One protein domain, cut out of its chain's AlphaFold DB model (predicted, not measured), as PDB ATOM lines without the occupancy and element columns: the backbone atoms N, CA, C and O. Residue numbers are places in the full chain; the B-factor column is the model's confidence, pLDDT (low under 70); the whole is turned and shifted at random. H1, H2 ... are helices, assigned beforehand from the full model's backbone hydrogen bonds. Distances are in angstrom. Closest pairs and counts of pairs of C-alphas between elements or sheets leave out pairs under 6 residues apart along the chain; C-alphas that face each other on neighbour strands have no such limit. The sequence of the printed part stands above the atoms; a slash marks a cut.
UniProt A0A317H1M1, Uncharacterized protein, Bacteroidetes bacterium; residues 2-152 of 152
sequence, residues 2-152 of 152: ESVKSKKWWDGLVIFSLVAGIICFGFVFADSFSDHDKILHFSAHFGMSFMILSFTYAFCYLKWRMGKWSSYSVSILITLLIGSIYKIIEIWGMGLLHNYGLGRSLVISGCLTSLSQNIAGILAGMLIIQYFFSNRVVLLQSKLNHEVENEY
ATOM      1  N   GLU A   2      82.125 115.951 129.597       39.41
ATOM      2  CA  GLU A   2      83.501 115.408 129.683       39.41
ATOM      3  C   GLU A   2      84.564 116.201 128.904       39.41
ATOM      4  O   GLU A   2      85.677 116.384 129.398       39.41
ATOM      5  N   SER A   3      84.222 116.761 127.737       44.41
ATOM      6  CA  SER A   3      85.168 117.548 126.925       44.41
ATOM      7  C   SER A   3      85.648 118.830 127.622       44.41
ATOM      8  O   SER A   3      86.794 119.241 127.453       44.41
ATOM      9  N   VAL A   4      84.804 119.435 128.464       50.28
ATOM     10  CA  VAL A   4      85.135 120.634 129.254       50.28
ATOM     11  C   VAL A   4      86.051 120.282 130.433       50.28
ATOM     12  O   VAL A   4      86.936 121.060 130.786       50.28
ATOM     13  N   LYS A   5      85.873 119.093 131.022       48.44
ATOM     14  CA  LYS A   5      86.666 118.602 132.160       48.44
ATOM     15  C   LYS A   5      88.090 118.223 131.734       48.44
ATOM     16  O   LYS A   5      89.042 118.603 132.407       48.44
ATOM     17  N   SER A   6      88.223 117.565 130.579       50.78
ATOM     18  CA  SER A   6      89.513 117.244 129.950       50.78
ATOM     19  C   SER A   6      90.329 118.507 129.651       50.78
ATOM     20  O   SER A   6      91.493 118.606 130.032       50.78
ATOM     21  N   LYS A   7      89.692 119.534 129.069       54.50
ATOM     22  CA  LYS A   7      90.351 120.798 128.703       54.50
ATOM     23  C   LYS A   7      90.952 121.537 129.911       54.50
ATOM     24  O   LYS A   7      92.084 122.000 129.835       54.50
ATOM     25  N   LYS A   8      90.245 121.549 131.050       60.00
ATOM     26  CA  LYS A   8      90.730 122.148 132.310       60.00
ATOM     27  C   LYS A   8      91.969 121.450 132.885       60.00
ATOM     28  O   LYS A   8      92.793 122.108 133.512       60.00
ATOM     29  N   TRP A   9      92.102 120.139 132.692       60.59
ATOM     30  CA  TRP A   9      93.240 119.374 133.214       60.59
ATOM     31  C   TRP A   9      94.518 119.647 132.411       60.59
ATOM     32  O   TRP A   9      95.577 119.888 132.988       60.59
ATOM     33  N   TRP A  10      94.392 119.724 131.081       57.59
ATOM     34  CA  TRP A  10      95.478 120.135 130.188       57.59
ATOM     35  C   TRP A  10      95.956 121.561 130.464       57.59
ATOM     36  O   TRP A  10      97.160 121.796 130.523       57.59
ATOM     37  N   ASP A  11      95.035 122.498 130.706       64.12
ATOM     38  CA  ASP A  11      95.397 123.865 131.093       64.12
ATOM     39  C   ASP A  11      96.173 123.896 132.423       64.12
ATOM     40  O   ASP A  11      97.169 124.613 132.541       64.12
ATOM     41  N   GLY A  12      95.779 123.070 133.399       65.75
ATOM     42  CA  GLY A  12      96.493 122.918 134.671       65.75
ATOM     43  C   GLY A  12      97.917 122.383 134.502       65.75
ATOM     44  O   GLY A  12      98.848 122.929 135.093       65.75
ATOM     45  N   LEU A  13      98.110 121.372 133.649       66.25
ATOM     46  CA  LEU A  13      99.439 120.832 133.336       66.25
ATOM     47  C   LEU A  13     100.334 121.845 132.619       66.25
ATOM     48  O   LEU A  13     101.529 121.923 132.909       66.25
ATOM     49  N   VAL A  14      99.769 122.634 131.702       67.81
ATOM     50  CA  VAL A  14     100.506 123.691 130.995       67.81
ATOM     51  C   VAL A  14     100.948 124.771 131.979       67.81
ATOM     52  O   VAL A  14     102.117 125.149 131.974       67.81
ATOM     53  N   ILE A  15     100.057 125.226 132.863       70.06
ATOM     54  CA  ILE A  15     100.399 126.208 133.900       70.06
ATOM     55  C   ILE A  15     101.471 125.643 134.834       70.06
ATOM     56  O   ILE A  15     102.475 126.310 135.066       70.06
ATOM     57  N   PHE A  16     101.312 124.407 135.314       68.94
ATOM     58  CA  PHE A  16     102.301 123.755 136.172       68.94
ATOM     59  C   PHE A  16     103.676 123.662 135.499       68.94
ATOM     60  O   PHE A  16     104.679 124.022 136.109       68.94
ATOM     61  N   SER A  17     103.724 123.261 134.227       61.84
ATOM     62  CA  SER A  17     104.976 123.161 133.462       61.84
ATOM     63  C   SER A  17     105.640 124.525 133.262       61.84
ATOM     64  O   SER A  17     106.861 124.636 133.355       61.84
ATOM     65  N   LEU A  18     104.849 125.578 133.034       68.75
ATOM     66  CA  LEU A  18     105.348 126.949 132.914       68.75
ATOM     67  C   LEU A  18     105.901 127.466 134.253       68.75
ATOM     68  O   LEU A  18     106.998 128.015 134.273       68.75
ATOM     69  N   VAL A  19     105.198 127.243 135.370       71.50
ATOM     70  CA  VAL A  19     105.678 127.603 136.719       71.50
ATOM     71  C   VAL A  19     106.956 126.844 137.064       71.50
ATOM     72  O   VAL A  19     107.937 127.456 137.482       71.50
ATOM     73  N   ALA A  20     106.970 125.527 136.850       68.25
ATOM     74  CA  ALA A  20     108.144 124.697 137.079       68.25
ATOM     75  C   ALA A  20     109.332 125.183 136.237       68.25
ATOM     76  O   ALA A  20     110.441 125.290 136.748       68.25
ATOM     77  N   GLY A  21     109.099 125.563 134.979       57.25
ATOM     78  CA  GLY A  21     110.122 126.154 134.124       57.25
ATOM     79  C   GLY A  21     110.645 127.499 134.639       57.25
ATOM     80  O   GLY A  21     111.855 127.701 134.655       57.25
ATOM     81  N   ILE A  22     109.785 128.395 135.134       70.56
ATOM     82  CA  ILE A  22     110.217 129.665 135.752       70.56
ATOM     83  C   ILE A  22     111.090 129.404 136.986       70.56
ATOM     84  O   ILE A  22     112.115 130.055 137.158       70.56
ATOM     85  N   ILE A  23     110.719 128.437 137.827       66.44
ATOM     86  CA  ILE A  23     111.475 128.090 139.037       66.44
ATOM     87  C   ILE A  23     112.820 127.452 138.670       66.44
ATOM     88  O   ILE A  23     113.863 127.892 139.151       66.44
ATOM     89  N   CYS A  24     112.815 126.458 137.783       62.16
ATOM     90  CA  CYS A  24     114.023 125.744 137.384       62.16
ATOM     91  C   CYS A  24     114.999 126.646 136.618       62.16
ATOM     92  O   CYS A  24     116.177 126.677 136.958       62.16
ATOM     93  N   PHE A  25     114.531 127.401 135.619       61.00
ATOM     94  CA  PHE A  25     115.395 128.249 134.790       61.00
ATOM     95  C   PHE A  25     115.687 129.620 135.406       61.00
ATOM     96  O   PHE A  25     116.704 130.224 135.073       61.00
ATOM     97  N   GLY A  26     114.813 130.122 136.279       57.66
ATOM     98  CA  GLY A  26     114.964 131.439 136.888       57.66
ATOM     99  C   GLY A  26     115.670 131.425 138.238       57.66
ATOM    100  O   GLY A  26     116.533 132.260 138.473       57.66
ATOM    101  N   PHE A  27     115.340 130.465 139.104       60.31
ATOM    102  CA  PHE A  27     115.909 130.389 140.450       60.31
ATOM    103  C   PHE A  27     116.974 129.302 140.542       60.31
ATOM    104  O   PHE A  27     118.125 129.618 140.801       60.31
ATOM    105  N   VAL A  28     116.643 128.040 140.256       58.53
ATOM    106  CA  VAL A  28     117.563 126.912 140.509       58.53
ATOM    107  C   VAL A  28     118.823 126.991 139.643       58.53
ATOM    108  O   VAL A  28     119.936 126.834 140.144       58.53
ATOM    109  N   PHE A  29     118.676 127.268 138.346       57.69
ATOM    110  CA  PHE A  29     119.817 127.339 137.429       57.69
ATOM    111  C   PHE A  29     120.645 128.623 137.598       57.69
ATOM    112  O   PHE A  29     121.848 128.610 137.353       57.69
ATOM    113  N   ALA A  30     120.020 129.721 138.036       53.03
ATOM    114  CA  ALA A  30     120.725 130.964 138.345       53.03
ATOM    115  C   ALA A  30     121.491 130.869 139.680       53.03
ATOM    116  O   ALA A  30     122.624 131.339 139.760       53.03
ATOM    117  N   ASP A  31     120.904 130.211 140.683       50.00
ATOM    118  CA  ASP A  31     121.456 130.033 142.034       50.00
ATOM    119  C   ASP A  31     122.592 128.997 142.083       50.00
ATOM    120  O   ASP A  31     123.566 129.161 142.813       50.00
ATOM    121  N   SER A  32     122.560 127.984 141.206       51.69
ATOM    122  CA  SER A  32     123.629 126.973 141.092       51.69
ATOM    123  C   SER A  32     125.012 127.550 140.716       51.69
ATOM    124  O   SER A  32     125.996 126.811 140.722       51.69
ATOM    125  N   PHE A  33     125.109 128.844 140.368       52.56
ATOM    126  CA  PHE A  33     126.312 129.460 139.797       52.56
ATOM    127  C   PHE A  33     126.672 130.888 140.301       52.56
ATOM    128  O   PHE A  33     127.331 131.582 139.522       52.56
ATOM    129  N   SER A  34     126.353 131.320 141.548       48.84
ATOM    130  CA  SER A  34     126.981 132.456 142.331       48.84
ATOM    131  C   SER A  34     126.133 133.714 142.680       48.84
ATOM    132  O   SER A  34     125.296 134.138 141.892       48.84
ATOM    133  N   ASP A  35     126.454 134.288 143.862       56.19
ATOM    134  CA  ASP A  35     126.440 135.666 144.443       56.19
ATOM    135  C   ASP A  35     125.481 136.803 143.993       56.19
ATOM    136  O   ASP A  35     125.038 136.920 142.853       56.19
ATOM    137  N   HIS A  36     125.232 137.730 144.936       52.53
ATOM    138  CA  HIS A  36     124.229 138.815 144.928       52.53
ATOM    139  C   HIS A  36     124.122 139.693 143.658       52.53
ATOM    140  O   HIS A  36     122.998 140.027 143.275       52.53
ATOM    141  N   ASP A  37     125.219 140.041 142.971       57.78
ATOM    142  CA  ASP A  37     125.172 140.848 141.728       57.78
ATOM    143  C   ASP A  37     124.450 140.123 140.574       57.78
ATOM    144  O   ASP A  37     123.904 140.748 139.657       57.78
ATOM    145  N   LYS A  38     124.360 138.789 140.630       62.31
ATOM    146  CA  LYS A  38     123.693 137.992 139.594       62.31
ATOM    147  C   LYS A  38     122.171 137.982 139.706       62.31
ATOM    148  O   LYS A  38     121.513 137.736 138.696       62.31
ATOM    149  N   ILE A  39     121.593 138.321 140.863       63.72
ATOM    150  CA  ILE A  39     120.132 138.471 141.028       63.72
ATOM    151  C   ILE A  39     119.629 139.705 140.271       63.72
ATOM    152  O   ILE A  39     118.548 139.675 139.671       63.72
ATOM    153  N   LEU A  40     120.423 140.779 140.247       66.12
ATOM    154  CA  LEU A  40     120.106 141.978 139.475       66.12
ATOM    155  C   LEU A  40     120.163 141.680 137.970       66.12
ATOM    156  O   LEU A  40     119.222 142.005 137.245       66.12
ATOM    157  N   HIS A  41     121.210 140.982 137.520       71.81
ATOM    158  CA  HIS A  41     121.320 140.512 136.135       71.81
ATOM    159  C   HIS A  41     120.177 139.564 135.753       71.81
ATOM    160  O   HIS A  41     119.588 139.717 134.684       71.81
ATOM    161  N   PHE A  42     119.808 138.632 136.637       73.31
ATOM    162  CA  PHE A  42     118.653 137.762 136.436       73.31
ATOM    163  C   PHE A  42     117.373 138.572 136.250       73.31
ATOM    164  O   PHE A  42     116.674 138.382 135.260       73.31
ATOM    165  N   SER A  43     117.093 139.501 137.164       70.75
ATOM    166  CA  SER A  43     115.891 140.336 137.118       70.75
ATOM    167  C   SER A  43     115.834 141.178 135.842       70.75
ATOM    168  O   SER A  43     114.761 141.334 135.259       70.75
ATOM    169  N   ALA A  44     116.985 141.662 135.364       75.38
ATOM    170  CA  ALA A  44     117.089 142.393 134.107       75.38
ATOM    171  C   ALA A  44     116.796 141.500 132.888       75.38
ATOM    172  O   ALA A  44     115.948 141.854 132.070       75.38
ATOM    173  N   HIS A  45     117.428 140.328 132.779       81.81
ATOM    174  CA  HIS A  45     117.203 139.383 131.673       81.81
ATOM    175  C   HIS A  45     115.780 138.813 131.662       81.81
ATOM    176  O   HIS A  45     115.118 138.775 130.619       81.81
ATOM    177  N   PHE A  46     115.287 138.427 132.836       84.75
ATOM    178  CA  PHE A  46     113.927 137.953 133.048       84.75
ATOM    179  C   PHE A  46     112.908 139.035 132.678       84.75
ATOM    180  O   PHE A  46     112.027 138.795 131.852       84.75
ATOM    181  N   GLY A  47     113.046 140.234 133.251       75.56
ATOM    182  CA  GLY A  47     112.121 141.348 133.050       75.56
ATOM    183  C   GLY A  47     112.104 141.841 131.606       75.56
ATOM    184  O   GLY A  47     111.030 142.037 131.037       75.56
ATOM    185  N   MET A  48     113.278 141.961 130.980       84.00
ATOM    186  CA  MET A  48     113.404 142.314 129.566       84.00
ATOM    187  C   MET A  48     112.691 141.287 128.683       84.00
ATOM    188  O   MET A  48     111.848 141.659 127.866       84.00
ATOM    189  N   SER A  49     112.976 139.999 128.877       87.69
ATOM    190  CA  SER A  49     112.373 138.933 128.075       87.69
ATOM    191  C   SER A  49     110.859 138.854 128.270       87.69
ATOM    192  O   SER A  49     110.112 138.731 127.300       87.69
ATOM    193  N   PHE A  50     110.394 139.009 129.510       85.31
ATOM    194  CA  PHE A  50     108.976 139.081 129.849       85.31
ATOM    195  C   PHE A  50     108.267 140.248 129.145       85.31
ATOM    196  O   PHE A  50     107.202 140.059 128.542       85.31
ATOM    197  N   MET A  51     108.846 141.453 129.198       80.00
ATOM    198  CA  MET A  51     108.262 142.644 128.578       80.00
ATOM    199  C   MET A  51     108.232 142.535 127.055       80.00
ATOM    200  O   MET A  51     107.183 142.778 126.455       80.00
ATOM    201  N   ILE A  52     109.349 142.146 126.431       85.50
ATOM    202  CA  ILE A  52     109.437 141.994 124.973       85.50
ATOM    203  C   ILE A  52     108.416 140.965 124.500       85.50
ATOM    204  O   ILE A  52     107.638 141.260 123.590       85.50
ATOM    205  N   LEU A  53     108.365 139.792 125.135       91.44
ATOM    206  CA  LEU A  53     107.401 138.759 124.777       91.44
ATOM    207  C   LEU A  53     105.963 139.280 124.885       91.44
ATOM    208  O   LEU A  53     105.176 139.114 123.954       91.44
ATOM    209  N   SER A  54     105.624 139.936 125.996       82.75
ATOM    210  CA  SER A  54     104.263 140.416 126.257       82.75
ATOM    211  C   SER A  54     103.825 141.488 125.258       82.75
ATOM    212  O   SER A  54     102.717 141.410 124.720       82.75
ATOM    213  N   PHE A  55     104.689 142.461 124.956       83.06
ATOM    214  CA  PHE A  55     104.374 143.513 123.988       83.06
ATOM    215  C   PHE A  55     104.288 142.990 122.563       83.06
ATOM    216  O   PHE A  55     103.351 143.334 121.840       83.06
ATOM    217  N   THR A  56     105.228 142.134 122.170       88.56
ATOM    218  CA  THR A  56     105.247 141.549 120.827       88.56
ATOM    219  C   THR A  56     104.012 140.680 120.617       88.56
ATOM    220  O   THR A  56     103.340 140.804 119.594       88.56
ATOM    221  N   TYR A  57     103.629 139.890 121.623       87.50
ATOM    222  CA  TYR A  57     102.421 139.076 121.563       87.50
ATOM    223  C   TYR A  57     101.176 139.952 121.441       87.50
ATOM    224  O   TYR A  57     100.336 139.705 120.574       87.50
ATOM    225  N   ALA A  58     101.057 140.991 122.274       77.75
ATOM    226  CA  ALA A  58      99.933 141.919 122.218       77.75
ATOM    227  C   ALA A  58      99.841 142.608 120.849       77.75
ATOM    228  O   ALA A  58      98.751 142.705 120.288       77.75
ATOM    229  N   PHE A  59     100.969 143.024 120.271       81.75
ATOM    230  CA  PHE A  59     101.010 143.630 118.944       81.75
ATOM    231  C   PHE A  59     100.587 142.640 117.848       81.75
ATOM    232  O   PHE A  59      99.654 142.918 117.091       81.75
ATOM    233  N   CYS A  60     101.198 141.454 117.794       86.19
ATOM    234  CA  CYS A  60     100.869 140.422 116.807       86.19
ATOM    235  C   CYS A  60      99.401 139.980 116.900       86.19
ATOM    236  O   CYS A  60      98.711 139.872 115.885       86.19
ATOM    237  N   TYR A  61      98.901 139.764 118.115       82.75
ATOM    238  CA  TYR A  61      97.550 139.264 118.340       82.75
ATOM    239  C   TYR A  61      96.475 140.346 118.157       82.75
ATOM    240  O   TYR A  61      95.472 140.100 117.494       82.75
ATOM    241  N   LEU A  62      96.665 141.554 118.705       76.12
ATOM    242  CA  LEU A  62      95.639 142.607 118.673       76.12
ATOM    243  C   LEU A  62      95.694 143.445 117.397       76.12
ATOM    244  O   LEU A  62      94.655 143.713 116.793       76.12
ATOM    245  N   LYS A  63      96.892 143.879 116.983       77.81
ATOM    246  CA  LYS A  63      97.049 144.765 115.823       77.81
ATOM    247  C   LYS A  63      97.060 143.974 114.526       77.81
ATOM    248  O   LYS A  63      96.365 144.349 113.585       77.81
ATOM    249  N   TRP A  64      97.830 142.889 114.488       82.94
ATOM    250  CA  TRP A  64      98.020 142.102 113.270       82.94
ATOM    251  C   TRP A  64      97.018 140.951 113.115       82.94
ATOM    252  O   TRP A  64      96.968 140.321 112.062       82.94
ATOM    253  N   ARG A  65      96.192 140.705 114.143       85.06
ATOM    254  CA  ARG A  65      95.157 139.656 114.172       85.06
ATOM    255  C   ARG A  65      95.701 138.259 113.851       85.06
ATOM    256  O   ARG A  65      95.005 137.431 113.266       85.06
ATOM    257  N   MET A  66      96.947 137.989 114.237       84.56
ATOM    258  CA  MET A  66      97.551 136.671 114.069       84.56
ATOM    259  C   MET A  66      96.921 135.652 115.023       84.56
ATOM    260  O   MET A  66      96.496 135.982 116.133       84.56
ATOM    261  N   GLY A  67      96.893 134.384 114.603       82.56
ATOM    262  CA  GLY A  67      96.468 133.282 115.465       82.56
ATOM    263  C   GLY A  67      97.354 133.160 116.709       82.56
ATOM    264  O   GLY A  67      98.553 133.421 116.653       82.56
ATOM    265  N   LYS A  68      96.773 132.723 117.834       82.06
ATOM    266  CA  LYS A  68      97.442 132.620 119.149       82.06
ATOM    267  C   LYS A  68      98.818 131.942 119.084       82.06
ATOM    268  O   LYS A  68      99.791 132.481 119.601       82.06
ATOM    269  N   TRP A  69      98.904 130.783 118.429       84.50
ATOM    270  CA  TRP A  69     100.156 130.032 118.294       84.50
ATOM    271  C   TRP A  69     101.197 130.773 117.453       84.50
ATOM    272  O   TRP A  69     102.355 130.847 117.851       84.50
ATOM    273  N   SER A  70     100.785 131.396 116.347       87.44
ATOM    274  CA  SER A  70     101.677 132.203 115.510       87.44
ATOM    275  C   SER A  70     102.204 133.428 116.262       87.44
ATOM    276  O   SER A  70     103.393 133.726 116.181       87.44
ATOM    277  N   SER A  71     101.352 134.099 117.046       88.06
ATOM    278  CA  SER A  71     101.757 135.222 117.899       88.06
ATOM    279  C   SER A  71     102.779 134.799 118.951       88.06
ATOM    280  O   SER A  71     103.749 135.523 119.173       88.06
ATOM    281  N   TYR A  72     102.620 133.619 119.564       89.06
ATOM    282  CA  TYR A  72     103.631 133.076 120.474       89.06
ATOM    283  C   TYR A  72     104.956 132.812 119.764       89.06
ATOM    284  O   TYR A  72     105.982 133.294 120.234       89.06
ATOM    285  N   SER A  73     104.947 132.120 118.624       90.38
ATOM    286  CA  SER A  73     106.176 131.800 117.890       90.38
ATOM    287  C   SER A  73     106.957 133.052 117.491       90.38
ATOM    288  O   SER A  73     108.166 133.114 117.705       90.38
ATOM    289  N   VAL A  74     106.272 134.079 116.974       90.75
ATOM    290  CA  VAL A  74     106.904 135.358 116.610       90.75
ATOM    291  C   VAL A  74     107.465 136.068 117.842       90.75
ATOM    292  O   VAL A  74     108.596 136.549 117.811       90.75
ATOM    293  N   SER A  75     106.716 136.085 118.944       90.25
ATOM    294  CA  SER A  75     107.156 136.734 120.185       90.25
ATOM    295  C   SER A  75     108.376 136.047 120.788       90.25
ATOM    296  O   SER A  75     109.314 136.725 121.207       90.25
ATOM    297  N   ILE A  76     108.397 134.712 120.801       91.88
ATOM    298  CA  ILE A  76     109.537 133.917 121.272       91.88
ATOM    299  C   ILE A  76     110.761 134.202 120.398       91.88
ATOM    300  O   ILE A  76     111.826 134.507 120.932       91.88
ATOM    301  N   LEU A  77     110.607 134.171 119.070       92.12
ATOM    302  CA  LEU A  77     111.702 134.421 118.134       92.12
ATOM    303  C   LEU A  77     112.317 135.814 118.337       92.12
ATOM    304  O   LEU A  77     113.535 135.934 118.454       92.12
ATOM    305  N   ILE A  78     111.483 136.853 118.422       90.88
ATOM    306  CA  ILE A  78     111.933 138.237 118.633       90.88
ATOM    307  C   ILE A  78     112.639 138.380 119.984       90.88
ATOM    308  O   ILE A  78     113.707 138.986 120.056       90.88
ATOM    309  N   THR A  79     112.089 137.780 121.040       90.69
ATOM    310  CA  THR A  79     112.680 137.837 122.384       90.69
ATOM    311  C   THR A  79     114.052 137.164 122.422       90.69
ATOM    312  O   THR A  79     115.005 137.740 122.946       90.69
ATOM    313  N   LEU A  80     114.190 135.983 121.809       88.19
ATOM    314  CA  LEU A  80     115.470 135.274 121.720       88.19
ATOM    315  C   LEU A  80     116.497 136.036 120.878       88.19
ATOM    316  O   LEU A  80     117.675 136.073 121.240       88.19
ATOM    317  N   LEU A  81     116.071 136.661 119.778       88.44
ATOM    318  CA  LEU A  81     116.954 137.436 118.910       88.44
ATOM    319  C   LEU A  81     117.493 138.678 119.633       88.44
ATOM    320  O   LEU A  81     118.703 138.901 119.638       88.44
ATOM    321  N   ILE A  82     116.628 139.432 120.316       86.69
ATOM    322  CA  ILE A  82     117.043 140.596 121.112       86.69
ATOM    323  C   ILE A  82     117.948 140.169 122.274       86.69
ATOM    324  O   ILE A  82     119.003 140.768 122.472       86.69
ATOM    325  N   GLY A  83     117.590 139.102 122.995       82.56
ATOM    326  CA  GLY A  83     118.415 138.567 124.082       82.56
ATOM    327  C   GLY A  83     119.804 138.122 123.610       82.56
ATOM    328  O   GLY A  83     120.798 138.376 124.290       82.56
ATOM    329  N   SER A  84     119.893 137.525 122.418       80.44
ATOM    330  CA  SER A  84     121.166 137.115 121.811       80.44
ATOM    331  C   SER A  84     122.030 138.318 121.426       80.44
ATOM    332  O   SER A  84     123.222 138.333 121.730       80.44
ATOM    333  N   ILE A  85     121.440 139.350 120.809       82.62
ATOM    334  CA  ILE A  85     122.149 140.594 120.462       82.62
ATOM    335  C   ILE A  85     122.679 141.274 121.725       82.62
ATOM    336  O   ILE A  85     123.856 141.632 121.779       82.62
ATOM    337  N   TYR A  86     121.840 141.401 122.753       81.12
ATOM    338  CA  TYR A  86     122.240 141.972 124.036       81.12
ATOM    339  C   TYR A  86     123.444 141.226 124.628       81.12
ATOM    340  O   TYR A  86     124.420 141.857 125.032       81.12
ATOM    341  N   LYS A  87     123.428 139.886 124.600       79.00
ATOM    342  CA  LYS A  87     124.529 139.079 125.139       79.00
ATOM    343  C   LYS A  87     125.831 139.249 124.355       79.00
ATOM    344  O   LYS A  87     126.902 139.301 124.953       79.00
ATOM    345  N   ILE A  88     125.757 139.358 123.029       76.62
ATOM    346  CA  ILE A  88     126.936 139.618 122.187       76.62
ATOM    347  C   ILE A  88     127.558 140.971 122.548       76.62
ATOM    348  O   ILE A  88     128.771 141.047 122.740       76.62
ATOM    349  N   ILE A  89     126.733 142.012 122.699       79.75
ATOM    350  CA  ILE A  89     127.184 143.353 123.098       79.75
ATOM    351  C   ILE A  89     127.843 143.317 124.483       79.75
ATOM    352  O   ILE A  89     128.912 143.896 124.663       79.75
ATOM    353  N   GLU A  90     127.252 142.604 125.440       74.44
ATOM    354  CA  GLU A  90     127.805 142.434 126.789       74.44
ATOM    355  C   GLU A  90     129.197 141.775 126.755       74.44
ATOM    356  O   GLU A  90     130.146 142.284 127.351       74.44
ATOM    357  N   ILE A  91     129.353 140.684 125.995       75.19
ATOM    358  CA  ILE A  91     130.636 139.974 125.846       75.19
ATOM    359  C   ILE A  91     131.691 140.867 125.181       75.19
ATOM    360  O   ILE A  91     132.857 140.848 125.584       75.19
ATOM    361  N   TRP A  92     131.296 141.643 124.170       72.88
ATOM    362  CA  TRP A  92     132.186 142.583 123.486       72.88
ATOM    363  C   TRP A  92     132.629 143.718 124.415       72.88
ATOM    364  O   TRP A  92     133.817 144.035 124.457       72.88
ATOM    365  N   GLY A  93     131.706 144.282 125.198       71.38
ATOM    366  CA  GLY A  93     131.985 145.365 126.145       71.38
ATOM    367  C   GLY A  93     132.900 144.957 127.304       71.38
ATOM    368  O   GLY A  93     133.670 145.780 127.788       71.38
ATOM    369  N   MET A  94     132.874 143.685 127.717       68.38
ATOM    370  CA  MET A  94     133.723 143.164 128.799       68.38
ATOM    371  C   MET A  94     135.135 142.740 128.347       68.38
ATOM    372  O   MET A  94     135.930 142.306 129.177       68.38
ATOM    373  N   GLY A  95     135.474 142.811 127.051       63.50
ATOM    374  CA  GLY A  95     136.822 142.472 126.558       63.50
ATOM    375  C   GLY A  95     137.233 140.998 126.733       63.50
ATOM    376  O   GLY A  95     138.396 140.643 126.541       63.50
ATOM    377  N   LEU A  96     136.284 140.109 127.051       62.62
ATOM    378  CA  LEU A  96     136.507 138.681 127.334       62.62
ATOM    379  C   LEU A  96     136.977 137.867 126.114       62.62
ATOM    380  O   LEU A  96     137.383 136.712 126.248       62.62
ATOM    381  N   LEU A  97     136.966 138.480 124.929       59.34
ATOM    382  CA  LEU A  97     137.405 137.890 123.668       59.34
ATOM    383  C   LEU A  97     138.916 137.610 123.593       59.34
ATOM    384  O   LEU A  97     139.321 136.923 122.675       59.34
ATOM    385  N   HIS A  98     139.777 138.100 124.490       58.22
ATOM    386  CA  HIS A  98     141.230 137.884 124.345       58.22
ATOM    387  C   HIS A  98     141.773 136.637 125.089       58.22
ATOM    388  O   HIS A  98     142.845 136.143 124.754       58.22
ATOM    389  N   ASN A  99     141.032 136.058 126.046       54.81
ATOM    390  CA  ASN A  99     141.513 134.986 126.944       54.81
ATOM    391  C   ASN A  99     140.905 133.599 126.629       54.81
ATOM    392  O   ASN A  99     140.320 132.930 127.486       54.81
ATOM    393  N   TYR A 100     141.046 133.152 125.380       54.72
ATOM    394  CA  TYR A 100     140.312 132.028 124.769       54.72
ATOM    395  C   TYR A 100     140.537 130.604 125.341       54.72
ATOM    396  O   TYR A 100     139.862 129.676 124.893       54.72
ATOM    397  N   GLY A 101     141.423 130.395 126.323       56.25
ATOM    398  CA  GLY A 101     141.659 129.075 126.940       56.25
ATOM    399  C   GLY A 101     140.657 128.734 128.052       56.25
ATOM    400  O   GLY A 101     139.755 127.921 127.866       56.25
ATOM    401  N   LEU A 102     140.790 129.396 129.208       52.50
ATOM    402  CA  LEU A 102     139.884 129.264 130.364       52.50
ATOM    403  C   LEU A 102     138.622 130.135 130.240       52.50
ATOM    404  O   LEU A 102     137.557 129.757 130.733       52.50
ATOM    405  N   GLY A 103     138.695 131.257 129.515       56.03
ATOM    406  CA  GLY A 103     137.548 132.133 129.267       56.03
ATOM    407  C   GLY A 103     136.437 131.452 128.464       56.03
ATOM    408  O   GLY A 103     135.269 131.769 128.649       56.03
ATOM    409  N   ARG A 104     136.754 130.451 127.632       58.94
ATOM    410  CA  ARG A 104     135.764 129.779 126.775       58.94
ATOM    411  C   ARG A 104     134.717 128.997 127.573       58.94
ATOM    412  O   ARG A 104     133.544 129.038 127.221       58.94
ATOM    413  N   SER A 105     135.115 128.326 128.656       54.38
ATOM    414  CA  SER A 105     134.191 127.564 129.511       54.38
ATOM    415  C   SER A 105     133.308 128.487 130.360       54.38
ATOM    416  O   SER A 105     132.093 128.297 130.414       54.38
ATOM    417  N   LEU A 106     133.890 129.555 130.919       57.62
ATOM    418  CA  LEU A 106     133.154 130.599 131.645       57.62
ATOM    419  C   LEU A 106     132.182 131.369 130.739       57.62
ATOM    420  O   LEU A 106     131.067 131.668 131.159       57.62
ATOM    421  N   VAL A 107     132.554 131.629 129.483       64.38
ATOM    422  CA  VAL A 107     131.673 132.256 128.484       64.38
ATOM    423  C   VAL A 107     130.532 131.319 128.093       64.38
ATOM    424  O   VAL A 107     129.391 131.764 128.049       64.38
ATOM    425  N   ILE A 108     130.788 130.025 127.868       67.00
ATOM    426  CA  ILE A 108     129.717 129.053 127.577       67.00
ATOM    427  C   ILE A 108     128.750 128.959 128.761       67.00
ATOM    428  O   ILE A 108     127.541 129.057 128.561       67.00
ATOM    429  N   SER A 109     129.266 128.847 129.987       67.44
ATOM    430  CA  SER A 109     128.437 128.825 131.196       67.44
ATOM    431  C   SER A 109     127.637 130.120 131.355       67.44
ATOM    432  O   SER A 109     126.436 130.064 131.587       67.44
ATOM    433  N   GLY A 110     128.257 131.288 131.165       67.44
ATOM    434  CA  GLY A 110     127.584 132.587 131.257       67.44
ATOM    435  C   GLY A 110     126.540 132.822 130.160       67.44
ATOM    436  O   GLY A 110     125.506 133.443 130.411       67.44
ATOM    437  N   CYS A 111     126.766 132.298 128.954       72.25
ATOM    438  CA  CYS A 111     125.777 132.289 127.876       72.25
ATOM    439  C   CYS A 111     124.594 131.378 128.208       72.25
ATOM    440  O   CYS A 111     123.455 131.781 128.000       72.25
ATOM    441  N   LEU A 112     124.843 130.186 128.759       72.12
ATOM    442  CA  LEU A 112     123.787 129.263 129.181       72.12
ATOM    443  C   LEU A 112     122.969 129.829 130.344       72.12
ATOM    444  O   LEU A 112     121.743 129.751 130.311       72.12
ATOM    445  N   THR A 113     123.618 130.464 131.324       74.19
ATOM    446  CA  THR A 113     122.920 131.170 132.402       74.19
ATOM    447  C   THR A 113     122.069 132.296 131.822       74.19
ATOM    448  O   THR A 113     120.859 132.279 132.005       74.19
ATOM    449  N   SER A 114     122.629 133.209 131.027       73.62
ATOM    450  CA  SER A 114     121.856 134.303 130.413       73.62
ATOM    451  C   SER A 114     120.680 133.801 129.556       73.62
ATOM    452  O   SER A 114     119.570 134.334 129.628       73.62
ATOM    453  N   LEU A 115     120.876 132.713 128.806       80.19
ATOM    454  CA  LEU A 115     119.816 132.067 128.036       80.19
ATOM    455  C   LEU A 115     118.715 131.503 128.944       80.19
ATOM    456  O   LEU A 115     117.540 131.728 128.668       80.19
ATOM    457  N   SER A 116     119.076 130.814 130.030       80.50
ATOM    458  CA  SER A 116     118.107 130.282 131.000       80.50
ATOM    459  C   SER A 116     117.259 131.391 131.629       80.50
ATOM    460  O   SER A 116     116.041 131.255 131.729       80.50
ATOM    461  N   GLN A 117     117.864 132.542 131.928       83.12
ATOM    462  CA  GLN A 117     117.174 133.704 132.490       83.12
ATOM    463  C   GLN A 117     116.183 134.315 131.482       83.12
ATOM    464  O   GLN A 117     115.045 134.631 131.838       83.12
ATOM    465  N   ASN A 118     116.571 134.408 130.205       83.94
ATOM    466  CA  ASN A 118     115.669 134.845 129.136       83.94
ATOM    467  C   ASN A 118     114.514 133.852 128.920       83.94
ATOM    468  O   ASN A 118     113.361 134.260 128.773       83.94
ATOM    469  N   ILE A 119     114.795 132.543 128.954       85.94
ATOM    470  CA  ILE A 119     113.776 131.487 128.867       85.94
ATOM    471  C   ILE A 119     112.792 131.596 130.036       85.94
ATOM    472  O   ILE A 119     111.584 131.535 129.810       85.94
ATOM    473  N   ALA A 120     113.266 131.824 131.261       84.75
ATOM    474  CA  ALA A 120     112.397 132.025 132.419       84.75
ATOM    475  C   ALA A 120     111.440 133.216 132.217       84.75
ATOM    476  O   ALA A 120     110.241 133.091 132.477       84.75
ATOM    477  N   GLY A 121     111.933 134.337 131.678       84.56
ATOM    478  CA  GLY A 121     111.103 135.499 131.336       84.56
ATOM    479  C   GLY A 121     110.069 135.205 130.242       84.56
ATOM    480  O   GLY A 121     108.907 135.603 130.361       84.56
ATOM    481  N   ILE A 122     110.452 134.447 129.208       89.00
ATOM    482  CA  ILE A 122     109.538 133.978 128.153       89.00
ATOM    483  C   ILE A 122     108.423 133.112 128.753       89.00
ATOM    484  O   ILE A 122     107.243 133.344 128.490       89.00
ATOM    485  N   LEU A 123     108.768 132.138 129.594       88.00
ATOM    486  CA  LEU A 123     107.791 131.240 130.215       88.00
ATOM    487  C   LEU A 123     106.831 132.000 131.138       88.00
ATOM    488  O   LEU A 123     105.624 131.756 131.100       88.00
ATOM    489  N   ALA A 124     107.334 132.975 131.902       85.62
ATOM    490  CA  ALA A 124     106.505 133.861 132.717       85.62
ATOM    491  C   ALA A 124     105.529 134.690 131.875       85.62
ATOM    492  O   ALA A 124     104.349 134.799 132.217       85.62
ATOM    493  N   GLY A 125     105.990 135.225 130.742       86.00
ATOM    494  CA  GLY A 125     105.142 135.971 129.815       86.00
ATOM    495  C   GLY A 125     104.044 135.090 129.225       86.00
ATOM    496  O   GLY A 125     102.869 135.457 129.255       86.00
ATOM    497  N   MET A 126     104.397 133.883 128.776       87.75
ATOM    498  CA  MET A 126     103.428 132.901 128.282       87.75
ATOM    499  C   MET A 126     102.393 132.531 129.344       87.75
ATOM    500  O   MET A 126     101.208 132.440 129.028       87.75
ATOM    501  N   LEU A 127     102.810 132.360 130.600       85.00
ATOM    502  CA  LEU A 127     101.914 132.039 131.707       85.00
ATOM    503  C   LEU A 127     100.917 133.166 131.977       85.00
ATOM    504  O   LEU A 127      99.719 132.904 132.086       85.00
ATOM    505  N   ILE A 128     101.380 134.417 132.031       83.94
ATOM    506  CA  ILE A 128     100.505 135.581 132.226       83.94
ATOM    507  C   ILE A 128      99.521 135.724 131.065       83.94
ATOM    508  O   ILE A 128      98.321 135.891 131.289       83.94
ATOM    509  N   ILE A 129      99.993 135.592 129.825       84.19
ATOM    510  CA  ILE A 129      99.133 135.656 128.642       84.19
ATOM    511  C   ILE A 129      98.093 134.533 128.702       84.19
ATOM    512  O   ILE A 129      96.901 134.795 128.540       84.19
ATOM    513  N   GLN A 130      98.506 133.298 128.992       82.06
ATOM    514  CA  GLN A 130      97.596 132.165 129.129       82.06
ATOM    515  C   GLN A 130      96.555 132.420 130.226       82.06
ATOM    516  O   GLN A 130      95.369 132.226 129.976       82.06
ATOM    517  N   TYR A 131      96.962 132.912 131.397       76.88
ATOM    518  CA  TYR A 131      96.062 133.205 132.513       76.88
ATOM    519  C   TYR A 131      95.009 134.260 132.147       76.88
ATOM    520  O   TYR A 131      93.808 134.028 132.299       76.88
ATOM    521  N   PHE A 132      95.427 135.403 131.595       72.12
ATOM    522  CA  PHE A 132      94.496 136.477 131.242       72.12
ATOM    523  C   PHE A 132      93.597 136.121 130.054       72.12
ATOM    524  O   PHE A 132      92.419 136.488 130.055       72.12
ATOM    525  N   PHE A 133      94.103 135.409 129.046       69.06
ATOM    526  CA  PHE A 133      93.286 135.014 127.896       69.06
ATOM    527  C   PHE A 133      92.343 133.851 128.214       69.06
ATOM    528  O   PHE A 133      91.195 133.891 127.775       69.06
ATOM    529  N   SER A 134      92.766 132.860 129.004       63.25
ATOM    530  CA  SER A 134      91.873 131.780 129.441       63.25
ATOM    531  C   SER A 134      90.763 132.306 130.355       63.25
ATOM    532  O   SER A 134      89.605 131.938 130.169       63.25
ATOM    533  N   ASN A 135      91.060 133.243 131.265       57.72
ATOM    534  CA  ASN A 135      90.039 133.819 132.147       57.72
ATOM    535  C   ASN A 135      89.058 134.754 131.425       57.72
ATOM    536  O   ASN A 135      87.879 134.768 131.775       57.72
ATOM    537  N   ARG A 136      89.485 135.498 130.392       58.12
ATOM    538  CA  ARG A 136      88.555 136.327 129.596       58.12
ATOM    539  C   ARG A 136      87.498 135.497 128.875       58.12
ATOM    540  O   ARG A 136      86.353 135.929 128.806       58.12
ATOM    541  N   VAL A 137      87.859 134.321 128.361       54.78
ATOM    542  CA  VAL A 137      86.898 133.420 127.703       54.78
ATOM    543  C   VAL A 137      85.855 132.919 128.704       54.78
ATOM    544  O   VAL A 137      84.666 132.941 128.398       54.78
ATOM    545  N   VAL A 138      86.279 132.560 129.920       56.94
ATOM    546  CA  VAL A 138      85.374 132.128 131.000       56.94
ATOM    547  C   VAL A 138      84.429 133.256 131.430       56.94
ATOM    548  O   VAL A 138      83.229 133.035 131.566       56.94
ATOM    549  N   LEU A 139      84.944 134.478 131.589       56.66
ATOM    550  CA  LEU A 139      84.147 135.652 131.957       56.66
ATOM    551  C   LEU A 139      83.106 136.008 130.888       56.66
ATOM    552  O   LEU A 139      81.954 136.276 131.225       56.66
ATOM    553  N   LEU A 140      83.483 135.972 129.608       57.94
ATOM    554  CA  LEU A 140      82.556 136.222 128.501       57.94
ATOM    555  C   LEU A 140      81.465 135.148 128.414       57.94
ATOM    556  O   LEU A 140      80.303 135.492 128.230       57.94
ATOM    557  N   GLN A 141      81.805 133.873 128.629       58.09
ATOM    558  CA  GLN A 141      80.812 132.798 128.722       58.09
ATOM    559  C   GLN A 141      79.868 132.968 129.917       58.09
ATOM    560  O   GLN A 141      78.674 132.729 129.777       58.09
ATOM    561  N   SER A 142      80.375 133.411 131.074       58.47
ATOM    562  CA  SER A 142      79.525 133.657 132.246       58.47
ATOM    563  C   SER A 142      78.522 134.788 132.011       58.47
ATOM    564  O   SER A 142      77.369 134.652 132.402       58.47
ATOM    565  N   LYS A 143      78.930 135.860 131.315       64.44
ATOM    566  CA  LYS A 143      78.034 136.965 130.949       64.44
ATOM    567  C   LYS A 143      76.959 136.525 129.963       64.44
ATOM    568  O   LYS A 143      75.799 136.834 130.185       64.44
ATOM    569  N   LEU A 144      77.338 135.761 128.937       61.34
ATOM    570  CA  LEU A 144      76.387 135.255 127.947       61.34
ATOM    571  C   LEU A 144      75.328 134.348 128.593       61.34
ATOM    572  O   LEU A 144      74.148 134.469 128.298       61.34
ATOM    573  N   ASN A 145      75.740 133.466 129.508       67.00
ATOM    574  CA  ASN A 145      74.811 132.587 130.218       67.00
ATOM    575  C   ASN A 145      73.868 133.368 131.147       67.00
ATOM    576  O   ASN A 145      72.701 133.016 131.246       67.00
ATOM    577  N   HIS A 146      74.359 134.436 131.786       62.34
ATOM    578  CA  HIS A 146      73.537 135.309 132.626       62.34
ATOM    579  C   HIS A 146      72.543 136.155 131.819       62.34
ATOM    580  O   HIS A 146      71.466 136.456 132.321       62.34
ATOM    581  N   GLU A 147      72.888 136.568 130.596       67.25
ATOM    582  CA  GLU A 147      71.956 137.256 129.692       67.25
ATOM    583  C   GLU A 147      70.858 136.302 129.211       67.25
ATOM    584  O   GLU A 147      69.685 136.651 129.280       67.25
ATOM    585  N   VAL A 148      71.215 135.065 128.846       64.75
ATOM    586  CA  VAL A 148      70.237 134.034 128.456       64.75
ATOM    587  C   VAL A 148      69.309 133.661 129.620       64.75
ATOM    588  O   VAL A 148      68.120 133.494 129.396       64.75
ATOM    589  N   GLU A 149      69.797 133.569 130.861       57.56
ATOM    590  CA  GLU A 149      68.942 133.309 132.038       57.56
ATOM    591  C   GLU A 149      67.997 134.463 132.404       57.56
ATOM    592  O   GLU A 149      67.023 134.226 133.104       57.56
ATOM    593  N   ASN A 150      68.268 135.697 131.964       58.75
ATOM    594  CA  ASN A 150      67.393 136.848 132.227       58.75
ATOM    595  C   ASN A 150      66.372 137.103 131.099       58.75
ATOM    596  O   ASN A 150      65.500 137.956 131.260       58.75
ATOM    597  N   GLU A 151      66.481 136.404 129.965       52.56
ATOM    598  CA  GLU A 151      65.518 136.470 128.852       52.56
ATOM    599  C   GLU A 151      64.409 135.398 128.927       52.56
ATOM    600  O   GLU A 151      63.480 135.438 128.117       52.56
ATOM    601  N   TYR A 152      64.469 134.479 129.899       46.22
ATOM    602  CA  TYR A 152      63.451 133.453 130.179       46.22
ATOM    603  C   TYR A 152      62.896 133.586 131.600       46.22
ATOM    604  O   TYR A 152      61.730 133.171 131.798       46.22
TER     605      TYR A 152
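AT A GLANCE: This is residues 2 to 152 of the 152 residues of an uncharacterized protein of Bacteroidetes bacterium (UniProt A0A317H1M1). Four helices make an up-and-down bundle, each running against the one before: long H4 passes between H1 and H3, while H2 crosses H4 on one side. H4's residues 135 to 150 stick out as an arm. The printed part has 151 residues, all-helix class, in the order H1, H2, H3, H4; it is loose, with radius of gyration of the C-alphas 20.0 A, spanning 78 by 32 by 24 A.

HOW THE PARTS SIT: Start at H1, residues 2 to 31; it touches H4, residues 103 to 150, at Ile 22 and Ala 120, closest C-alphas 4.6 A. H2, residues 37 to 63, touches H4 at a steep tilt of 43 degrees, closest C-alphas Phe 46 and Gly 121, 4.1 A. H3, residues 68 to 93, is apart from H1. Every O i to N i+4 pair is within hydrogen-bond range in H2, H3 and H4; in H1, 23 of 26.

IN THESE COORDINATES: Find C-alpha 2 at (83.501, 115.408, 129.683); H1 runs 42.5 A, H2 38.4 A, H3 37.5 A, and H4 70.4 A to C-alpha 150 at (67.393, 136.848, 132.227).

THE WHOLE: The printed part has no cut and no long link; 73 residues have pLDDT under 70, among them 133 to 152.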